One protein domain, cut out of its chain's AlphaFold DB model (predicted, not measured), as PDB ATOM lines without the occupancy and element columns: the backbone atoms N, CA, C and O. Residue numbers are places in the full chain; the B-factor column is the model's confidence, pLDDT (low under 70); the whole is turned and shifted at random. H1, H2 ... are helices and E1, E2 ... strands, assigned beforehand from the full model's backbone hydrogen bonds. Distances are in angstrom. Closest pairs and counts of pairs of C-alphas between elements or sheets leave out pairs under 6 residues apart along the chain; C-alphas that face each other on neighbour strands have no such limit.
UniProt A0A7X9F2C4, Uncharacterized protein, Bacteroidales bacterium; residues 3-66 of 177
ATOM      1  N   THR A   3     159.601 167.247 180.437       89.56
ATOM      2  CA  THR A   3     159.101 166.001 181.035       89.56
ATOM      3  C   THR A   3     159.359 164.818 180.096       89.56
ATOM      4  O   THR A   3     159.581 165.014 178.895       89.56
ATOM      5  N   THR A   4     159.303 163.588 180.612       86.00
ATOM      6  CA  THR A   4     159.442 162.358 179.809       86.00
ATOM      7  C   THR A   4     158.532 162.363 178.574       86.00
ATOM      8  O   THR A   4     158.997 162.105 177.465       86.00
ATOM      9  N   ASP A   5     157.262 162.744 178.733       87.75
ATOM     10  CA  ASP A   5     156.291 162.723 177.633       87.75
ATOM     11  C   ASP A   5     156.562 163.813 176.595       87.75
ATOM     12  O   ASP A   5     156.615 163.514 175.404       87.75
ATOM     13  N   LYS A   6     156.871 165.046 177.027       87.44
ATOM     14  CA  LYS A   6     157.264 166.130 176.107       87.44
ATOM     15  C   LYS A   6     158.546 165.796 175.340       87.44
ATOM     16  O   LYS A   6     158.682 166.140 174.166       87.44
ATOM     17  N   SER A   7     159.484 165.115 175.990       87.44
ATOM     18  CA  SER A   7     160.739 164.678 175.368       87.44
ATOM     19  C   SER A   7     160.494 163.616 174.300       87.44
ATOM     20  O   SER A   7     161.047 163.710 173.205       87.44
ATOM     21  N   LEU A   8     159.612 162.649 174.576       90.06
ATOM     22  CA  LEU A   8     159.214 161.625 173.608       90.06
ATOM     23  C   LEU A   8     158.397 162.192 172.450       90.06
ATOM     24  O   LEU A   8     158.620 161.793 171.309       90.06
ATOM     25  N   GLU A   9     157.504 163.149 172.700       90.56
ATOM     26  CA  GLU A   9     156.791 163.873 171.642       90.56
ATOM     27  C   GLU A   9     157.772 164.579 170.702       90.56
ATOM     28  O   GLU A   9     157.710 164.387 169.480       90.56
ATOM     29  N   LYS A  10     158.734 165.330 171.265       87.06
ATOM     30  CA  LYS A  10     159.795 165.986 170.486       87.06
ATOM     31  C   LYS A  10     160.587 164.954 169.683       87.06
ATOM     32  O   LYS A  10     160.757 165.128 168.477       87.06
ATOM     33  N   LEU A  11     161.019 163.860 170.308       89.06
ATOM     34  CA  LEU A  11     161.785 162.801 169.652       89.06
ATOM     35  C   LEU A  11     161.000 162.156 168.499       89.06
ATOM     36  O   LEU A  11     161.503 162.066 167.379       89.06
ATOM     37  N   PHE A  12     159.753 161.748 168.732       91.25
ATOM     38  CA  PHE A  12     158.934 161.044 167.743       91.25
ATOM     39  C   PHE A  12     158.429 161.928 166.604       91.25
ATOM     40  O   PHE A  12     158.052 161.391 165.553       91.25
ATOM     41  N   SER A  13     158.448 163.252 166.769       86.69
ATOM     42  CA  SER A  13     158.200 164.199 165.679       86.69
ATOM     43  C   SER A  13     159.286 164.135 164.590       86.69
ATOM     44  O   SER A  13     158.994 164.337 163.410       86.69
ATOM     45  N   ARG A  14     160.527 163.759 164.949       85.00
ATOM     46  CA  ARG A  14     161.661 163.678 164.019       85.00
ATOM     47  C   ARG A  14     161.536 162.454 163.101       85.00
ATOM     48  O   ARG A  14     161.326 161.316 163.537       85.00
ATOM     49  N   ARG A  15     161.710 162.655 161.789       82.00
ATOM     50  CA  ARG A  15     161.710 161.553 160.813       82.00
ATOM     51  C   ARG A  15     162.950 160.680 161.016       82.00
ATOM     52  O   ARG A  15     164.071 161.149 160.883       82.00
ATOM     53  N   GLY A  16     162.744 159.387 161.266       83.56
ATOM     54  CA  GLY A  16     163.854 158.451 161.474       83.56
ATOM     55  C   GLY A  16     164.608 158.677 162.788       83.56
ATOM     56  O   GLY A  16     165.805 158.417 162.832       83.56
ATOM     57  N   TRP A  17     163.907 159.127 163.835       88.06
ATOM     58  CA  TRP A  17     164.441 159.410 165.176       88.06
ATOM     59  C   TRP A  17     165.319 158.298 165.783       88.06
ATOM     60  O   TRP A  17     166.169 158.570 166.621       88.06
ATOM     61  N   TYR A  18     165.147 157.053 165.341       90.06
ATOM     62  CA  TYR A  18     165.841 155.877 165.862       90.06
ATOM     63  C   TYR A  18     167.196 155.576 165.195       90.06
ATOM     64  O   TYR A  18     167.926 154.717 165.684       90.06
ATOM     65  N   LYS A  19     167.556 156.233 164.082       84.44
ATOM     66  CA  LYS A  19     168.687 155.810 163.226       84.44
ATOM     67  C   LYS A  19     170.039 155.711 163.942       84.44
ATOM     68  O   LYS A  19     170.825 154.839 163.598       84.44
ATOM     69  N   ASN A  20     170.271 156.549 164.950       79.56
ATOM     70  CA  ASN A  20     171.529 156.590 165.704       79.56
ATOM     71  C   ASN A  20     171.399 155.996 167.117       79.56
ATOM     72  O   ASN A  20     172.318 156.111 167.914       79.56
ATOM     73  N   SER A  21     170.260 155.368 167.424       83.00
ATOM     74  CA  SER A  21     169.940 154.842 168.762       83.00
ATOM     75  C   SER A  21     170.171 153.336 168.917       83.00
ATOM     76  O   SER A  21     169.903 152.769 169.971       83.00
ATOM     77  N   GLY A  22     170.576 152.647 167.844       84.56
ATOM     78  CA  GLY A  22     170.658 151.179 167.809       84.56
ATOM     79  C   GLY A  22     169.298 150.463 167.764       84.56
ATOM     80  O   GLY A  22     169.250 149.239 167.654       84.56
ATOM     81  N   ILE A  23     168.180 151.196 167.800       90.12
ATOM     82  CA  ILE A  23     166.826 150.637 167.715       90.12
ATOM     83  C   ILE A  23     166.486 150.312 166.252       90.12
ATOM     84  O   ILE A  23     166.593 151.159 165.366       90.12
ATOM     85  N   ASN A  24     166.012 149.090 165.987       92.56
ATOM     86  CA  ASN A  24     165.525 148.693 164.662       92.56
ATOM     87  C   ASN A  24     164.271 149.501 164.266       92.56
ATOM     88  O   ASN A  24     163.395 149.771 165.086       92.56
ATOM     89  N   GLY A  25     164.136 149.832 162.982       89.94
ATOM     90  CA  GLY A  25     163.007 150.589 162.452       89.94
ATOM     91  C   GLY A  25     161.637 149.938 162.645       89.94
ATOM     92  O   GLY A  25     160.656 150.664 162.803       89.94
ATOM     93  N   SER A  26     161.532 148.605 162.673       91.38
ATOM     94  CA  SER A  26     160.273 147.923 163.022       91.38
ATOM     95  C   SER A  26     159.883 148.197 164.479       91.38
ATOM     96  O   SER A  26     158.778 148.675 164.739       91.38
ATOM     97  N   THR A  27     160.818 147.999 165.410       92.12
ATOM     98  CA  THR A  27     160.650 148.266 166.844       92.12
ATOM     99  C   THR A  27     160.342 149.738 167.115       92.12
ATOM    100  O   THR A  27     159.419 150.052 167.861       92.12
ATOM    101  N   ALA A  28     161.035 150.658 166.440       92.44
ATOM    102  CA  ALA A  28     160.805 152.093 166.574       92.44
ATOM    103  C   ALA A  28     159.375 152.506 166.185       92.44
ATOM    104  O   ALA A  28     158.757 153.336 166.852       92.44
ATOM    105  N   ARG A  29     158.807 151.911 165.125       91.56
ATOM    106  CA  ARG A  29     157.402 152.157 164.747       91.56
ATOM    107  C   ARG A  29     156.437 151.636 165.809       91.56
ATOM    108  O   ARG A  29     155.471 152.328 166.119       91.56
ATOM    109  N   VAL A  30     156.711 150.461 166.380       93.94
ATOM    110  CA  VAL A  30     155.907 149.887 167.472       93.94
ATOM    111  C   VAL A  30     155.951 150.786 168.707       93.94
ATOM    112  O   VAL A  30     154.900 151.083 169.266       93.94
ATOM    113  N   TYR A  31     157.128 151.275 169.102       94.50
ATOM    114  CA  TYR A  31     157.265 152.203 170.228       94.50
ATOM    115  C   TYR A  31     156.500 153.505 170.006       94.50
ATOM    116  O   TYR A  31     155.742 153.915 170.883       94.50
ATOM    117  N   LYS A  32     156.622 154.109 168.816       91.88
ATOM    118  CA  LYS A  32     155.867 155.319 168.469       91.88
ATOM    119  C   LYS A  32     154.355 155.075 168.521       91.88
ATOM    120  O   LYS A  32     153.639 155.884 169.098       91.88
ATOM    121  N   LYS A  33     153.879 153.948 167.976       93.25
ATOM    122  CA  LYS A  33     152.460 153.565 168.017       93.25
ATOM    123  C   LYS A  33     151.960 153.400 169.458       93.25
ATOM    124  O   LYS A  33     150.985 154.038 169.836       93.25
ATOM    125  N   ARG A  34     152.668 152.617 170.280       92.88
ATOM    126  CA  ARG A  34     152.307 152.385 171.690       92.88
ATOM    127  C   ARG A  34     152.320 153.663 172.523       92.88
ATOM    128  O   ARG A  34     151.543 153.772 173.459       92.88
ATOM    129  N   PHE A  35     153.192 154.619 172.205       92.75
ATOM    130  CA  PHE A  35     153.187 155.923 172.862       92.75
ATOM    131  C   PHE A  35     151.919 156.719 172.542       92.75
ATOM    132  O   PHE A  35     151.280 157.218 173.462       92.75
ATOM    133  N   THR A  36     151.515 156.777 171.267       90.50
ATOM    134  CA  THR A  36     150.262 157.431 170.845       90.50
ATOM    135  C   THR A  36     149.025 156.756 171.440       90.50
ATOM    136  O   THR A  36     148.049 157.427 171.748       90.50
ATOM    137  N   GLU A  37     149.074 155.442 171.648       92.81
ATOM    138  CA  GLU A  37     148.013 154.661 172.299       92.81
ATOM    139  C   GLU A  37     148.103 154.685 173.840       92.81
ATOM    140  O   GLU A  37     147.383 153.949 174.507       92.81
ATOM    141  N   HIS A  38     149.009 155.482 174.420       87.50
ATOM    142  CA  HIS A  38     149.289 155.560 175.862       87.50
ATOM    143  C   HIS A  38     149.692 154.231 176.540       87.50
ATOM    144  O   HIS A  38     149.808 154.168 177.761       87.50
ATOM    145  N   GLY A  39     149.996 153.185 175.767       88.25
ATOM    146  CA  GLY A  39     150.385 151.849 176.237       88.25
ATOM    147  C   GLY A  39     151.897 151.612 176.336       88.25
ATOM    148  O   GLY A  39     152.336 150.472 176.484       88.25
ATOM    149  N   LEU A  40     152.725 152.650 176.190       91.62
ATOM    150  CA  LEU A  40     154.180 152.525 176.315       91.62
ATOM    151  C   LEU A  40     154.608 152.612 177.785       91.62
ATOM    152  O   LEU A  40     154.459 153.665 178.406       91.62
ATOM    153  N   GLU A  41     155.174 151.527 178.313       92.44
ATOM    154  CA  GLU A  41     155.659 151.436 179.695       92.44
ATOM    155  C   GLU A  41     156.771 152.441 180.008       92.44
ATOM    156  O   GLU A  41     157.662 152.683 179.189       92.44
ATOM    157  N   MET A  42     156.778 152.956 181.241       88.56
ATOM    158  CA  MET A  42     157.728 153.978 181.689       88.56
ATOM    159  C   MET A  42     159.192 153.537 181.559       88.56
ATOM    160  O   MET A  42     160.021 154.295 181.066       88.56
ATOM    161  N   GLY A  43     159.516 152.285 181.902       88.62
ATOM    162  CA  GLY A  43     160.878 151.758 181.735       88.62
ATOM    163  C   GLY A  43     161.339 151.741 180.274       88.62
ATOM    164  O   GLY A  43     162.512 151.959 179.986       88.62
ATOM    165  N   THR A  44     160.410 151.554 179.332       90.56
ATOM    166  CA  THR A  44     160.711 151.634 177.895       90.56
ATOM    167  C   THR A  44     160.873 153.088 177.444       90.56
ATOM    168  O   THR A  44     161.758 153.375 176.642       90.56
ATOM    169  N   ARG A  45     160.075 154.018 177.990       93.12
ATOM    170  CA  ARG A  45     160.205 155.466 177.737       93.12
ATOM    171  C   ARG A  45     161.603 155.977 178.091       93.12
ATOM    172  O   ARG A  45     162.234 156.625 177.264       93.12
ATOM    173  N   ILE A  46     162.091 155.619 179.280       90.50
ATOM    174  CA  ILE A  46     163.424 155.987 179.780       90.50
ATOM    175  C   ILE A  46     164.514 155.433 178.851       90.50
ATOM    176  O   ILE A  46     165.312 156.202 178.325       90.50
ATOM    177  N   LYS A  47     164.477 154.126 178.548       90.94
ATOM    178  CA  LYS A  47     165.462 153.477 177.662       90.94
ATOM    179  C   LYS A  47     165.527 154.100 176.269       90.94
ATOM    180  O   LYS A  47     166.608 154.217 175.702       90.94
ATOM    181  N   ILE A  48     164.379 154.477 175.699       91.31
ATOM    182  CA  ILE A  48     164.326 155.143 174.391       91.31
ATOM    183  C   ILE A  48     165.022 156.502 174.455       91.31
ATOM    184  O   ILE A  48     165.813 156.816 173.570       91.31
ATOM    185  N   LEU A  49     164.733 157.301 175.484       89.88
ATOM    186  CA  LEU A  49     165.326 158.626 175.648       89.88
ATOM    187  C   LEU A  49     166.846 158.537 175.837       89.88
ATOM    188  O   LEU A  49     167.573 159.223 175.121       89.88
ATOM    189  N   GLU A  50     167.328 157.633 176.692       87.75
ATOM    190  CA  GLU A  50     168.767 157.389 176.886       87.75
ATOM    191  C   GLU A  50     169.451 156.930 175.594       87.75
ATOM    192  O   GLU A  50     170.469 157.492 175.192       87.75
ATOM    193  N   ALA A  51     168.863 155.957 174.888       87.56
ATOM    194  CA  ALA A  51     169.400 155.459 173.621       87.56
ATOM    195  C   ALA A  51     169.427 156.536 172.524       87.56
ATOM    196  O   ALA A  51     170.254 156.485 171.615       87.56
ATOM    197  N   CYS A  52     168.530 157.519 172.597       84.69
ATOM    198  CA  CYS A  52     168.473 158.655 171.683       84.69
ATOM    199  C   CYS A  52     169.283 159.872 172.158       84.69
ATOM    200  O   CYS A  52     169.190 160.925 171.528       84.69
ATOM    201  N   GLY A  53     170.084 159.733 173.220       82.31
ATOM    202  CA  GLY A  53     171.014 160.763 173.685       82.31
ATOM    203  C   GLY A  53     170.412 161.803 174.628       82.31
ATOM    204  O   GLY A  53     171.040 162.823 174.876       82.31
ATOM    205  N   TYR A  54     169.217 161.590 175.178       85.69
ATOM    206  CA  TYR A  54     168.695 162.475 176.218       85.69
ATOM    207  C   TYR A  54     169.370 162.169 177.555       85.69
ATOM    208  O   TYR A  54     169.596 161.008 177.900       85.69
ATOM    209  N   LYS A  55     169.648 163.214 178.337       83.62
ATOM    210  CA  LYS A  55     170.219 163.093 179.684       83.62
ATOM    211  C   LYS A  55     169.166 163.399 180.736       83.62
ATOM    212  O   LYS A  55     168.429 164.378 180.610       83.62
ATOM    213  N   ILE A  56     169.115 162.571 181.775       82.31
ATOM    214  CA  ILE A  56     168.314 162.842 182.971       82.31
ATOM    215  C   ILE A  56     169.039 163.922 183.771       82.31
ATOM    216  O   ILE A  56     170.211 163.763 184.104       82.31
ATOM    217  N   VAL A  57     168.344 165.017 184.066       75.75
ATOM    218  CA  VAL A  57     168.903 166.157 184.817       75.75
ATOM    219  C   VAL A  57     168.314 166.233 186.225       75.75
ATOM    220  O   VAL A  57     168.995 166.611 187.172       75.75
ATOM    221  N   GLN A  58     167.055 165.830 186.373       70.44
ATOM    222  CA  GLN A  58     166.334 165.707 187.638       70.44
ATOM    223  C   GLN A  58     165.221 164.671 187.438       70.44
ATOM    224  O   GLN A  58     164.906 164.360 186.291       70.44
ATOM    225  N   GLU A  59     164.642 164.109 188.501       73.06
ATOM    226  CA  GLU A  59     163.596 163.076 188.411       73.06
ATOM    227  C   GLU A  59     162.588 163.335 187.271       73.06
ATOM    228  O   GLU A  59     161.858 164.325 187.272       73.06
ATOM    229  N   MET A  60     162.581 162.447 186.268       71.38
ATOM    230  CA  MET A  60     161.707 162.493 185.079       71.38
ATOM    231  C   MET A  60     161.808 163.757 184.199       71.38
ATOM    232  O   MET A  60     160.966 163.987 183.322       71.38
ATOM    233  N   MET A  61     162.859 164.551 184.393       77.56
ATOM    234  CA  MET A  61     163.205 165.743 183.628       77.56
ATOM    235  C   MET A  61     164.425 165.461 182.755       77.56
ATOM    236  O   MET A  61     165.504 165.112 183.240       77.56
ATOM    237  N   TRP A  62     164.247 165.668 181.456       81.75
ATOM    238  CA  TRP A  62     165.231 165.353 180.435       81.75
ATOM    239  C   TRP A  62     165.737 166.609 179.734       81.75
ATOM    240  O   TRP A  62     165.007 167.589 179.517       81.75
ATOM    241  N   GLU A  63     167.001 166.553 179.344       74.88
ATOM    242  CA  GLU A  63     167.635 167.497 178.439       74.88
ATOM    243  C   GLU A  63     168.033 166.770 177.155       74.88
ATOM    244  O   GLU A  63     168.612 165.684 177.184       74.88
ATOM    245  N   ASP A  64     167.651 167.356 176.022       67.12
ATOM    246  CA  ASP A  64     168.017 166.867 174.697       67.12
ATOM    247  C   ASP A  64     169.490 167.217 174.460       67.12
ATOM    248  O   ASP A  64     169.808 168.381 174.216       67.12
ATOM    249  N   ASP A  65     170.392 166.235 174.540       63.06
ATOM    250  CA  ASP A  65     171.815 166.436 174.233       63.06
ATOM    251  C   ASP A  65     172.070 166.426 172.720       63.06
ATOM    252  O   ASP A  65     173.132 166.001 172.268       63.06
ATOM    253  N   ASN A  66     171.096 166.873 171.913       74.81
ATOM    254  CA  ASN A  66     171.283 167.072 170.485       74.81
ATOM    255  C   ASN A  66     172.364 168.135 170.268       74.81
ATOM    256  O   ASN A  66     172.108 169.340 170.196       74.81
TER     257      ASN A  66
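What this domain is: This is residues 3 to 66 of the 177 residues of an uncharacterized protein of Bacteroidales bacterium (UniProt A0A7X9F2C4). Two helices, H1 and H3, stand steeply tilted to each other in the middle of a small body, with the two-stranded hairpin of E1 and E2 at one end and a third helix, H2, at the other. The hairpin packs by E2 on H1 and has a smaller contact by E1 with H3, while H2 comes close to H1 and is near H3. You are reading 64 residues with three named helices and two named strands, in the order H1, H2, H3, E1, E2; the sheet, in the order E1 - E2, is antiparallel, and the class is mixed, helices and strands. The whole is compact, with a radius of gyration of the C-alphas of 10.7 A and spans of 31 by 24 by 18 A.

How they stand to each other: Start with H1, residues 4 to 13, and look from it to H3, residues 42 to 51: they touch, their closest C-alphas being those of Leu 8 and Leu 49, 7.1 A apart. They run the same way at a steep tilt of 55 degrees. Now look at H2, residues 25 to 36: it is close to H1 but not clearly touching, the closest C-alphas being those of Phe 12 and Lys 32 at 6.5 A, and the two run opposite ways at a steep tilt of 53 degrees. H2 and H3 are near each other, with 5 pairs of C-alphas within 10 A. In H1, H2 and H3 every O i to N i+4 pair is within hydrogen-bond range. Next find the hairpin of E1, residues 54 to 58, and E2, residues 61 to 64, whose directions stand at 147 degrees. Across it N 55 and O 63 are 2.9 A apart and N 61 and O 58 are 2.8 A apart, both within hydrogen-bond range. The closest C-alphas of H1 and E2 are those of Thr 4 and Met 61, 6.3 A apart; those of H3 and E1 are Leu 49 and Lys 55, 7.8 A apart. H2 is apart from E1 and from E2.

Where its parts are: Find C-alpha 4 at (159.442, 162.358, 179.809), where H1 begins; from there it runs 14.3 A to C-alpha 13. H2 begins at C-alpha 25, at (163.007, 150.589, 162.452), and runs 16.7 A to C-alpha 36. H3, from C-alpha 42 to C-alpha 51, is 14.3 A long. E1 spans 12.1 A from C-alpha 54 to C-alpha 58, and E2 spans 10.2 A from C-alpha 61 to C-alpha 64, at (168.017, 166.867, 174.697).

The domain as a whole: The two C-alphas farthest apart, those of Ser 26 and Gln 58, are 31.0 A apart. The printed part has no cut. The link from H1 to H2, with 11 residues between them, is long; the other three links are tight. The mean pLDDT of the printed part is 86.3, and residues 64 to 65, of which 64 belongs to E2, are under 70.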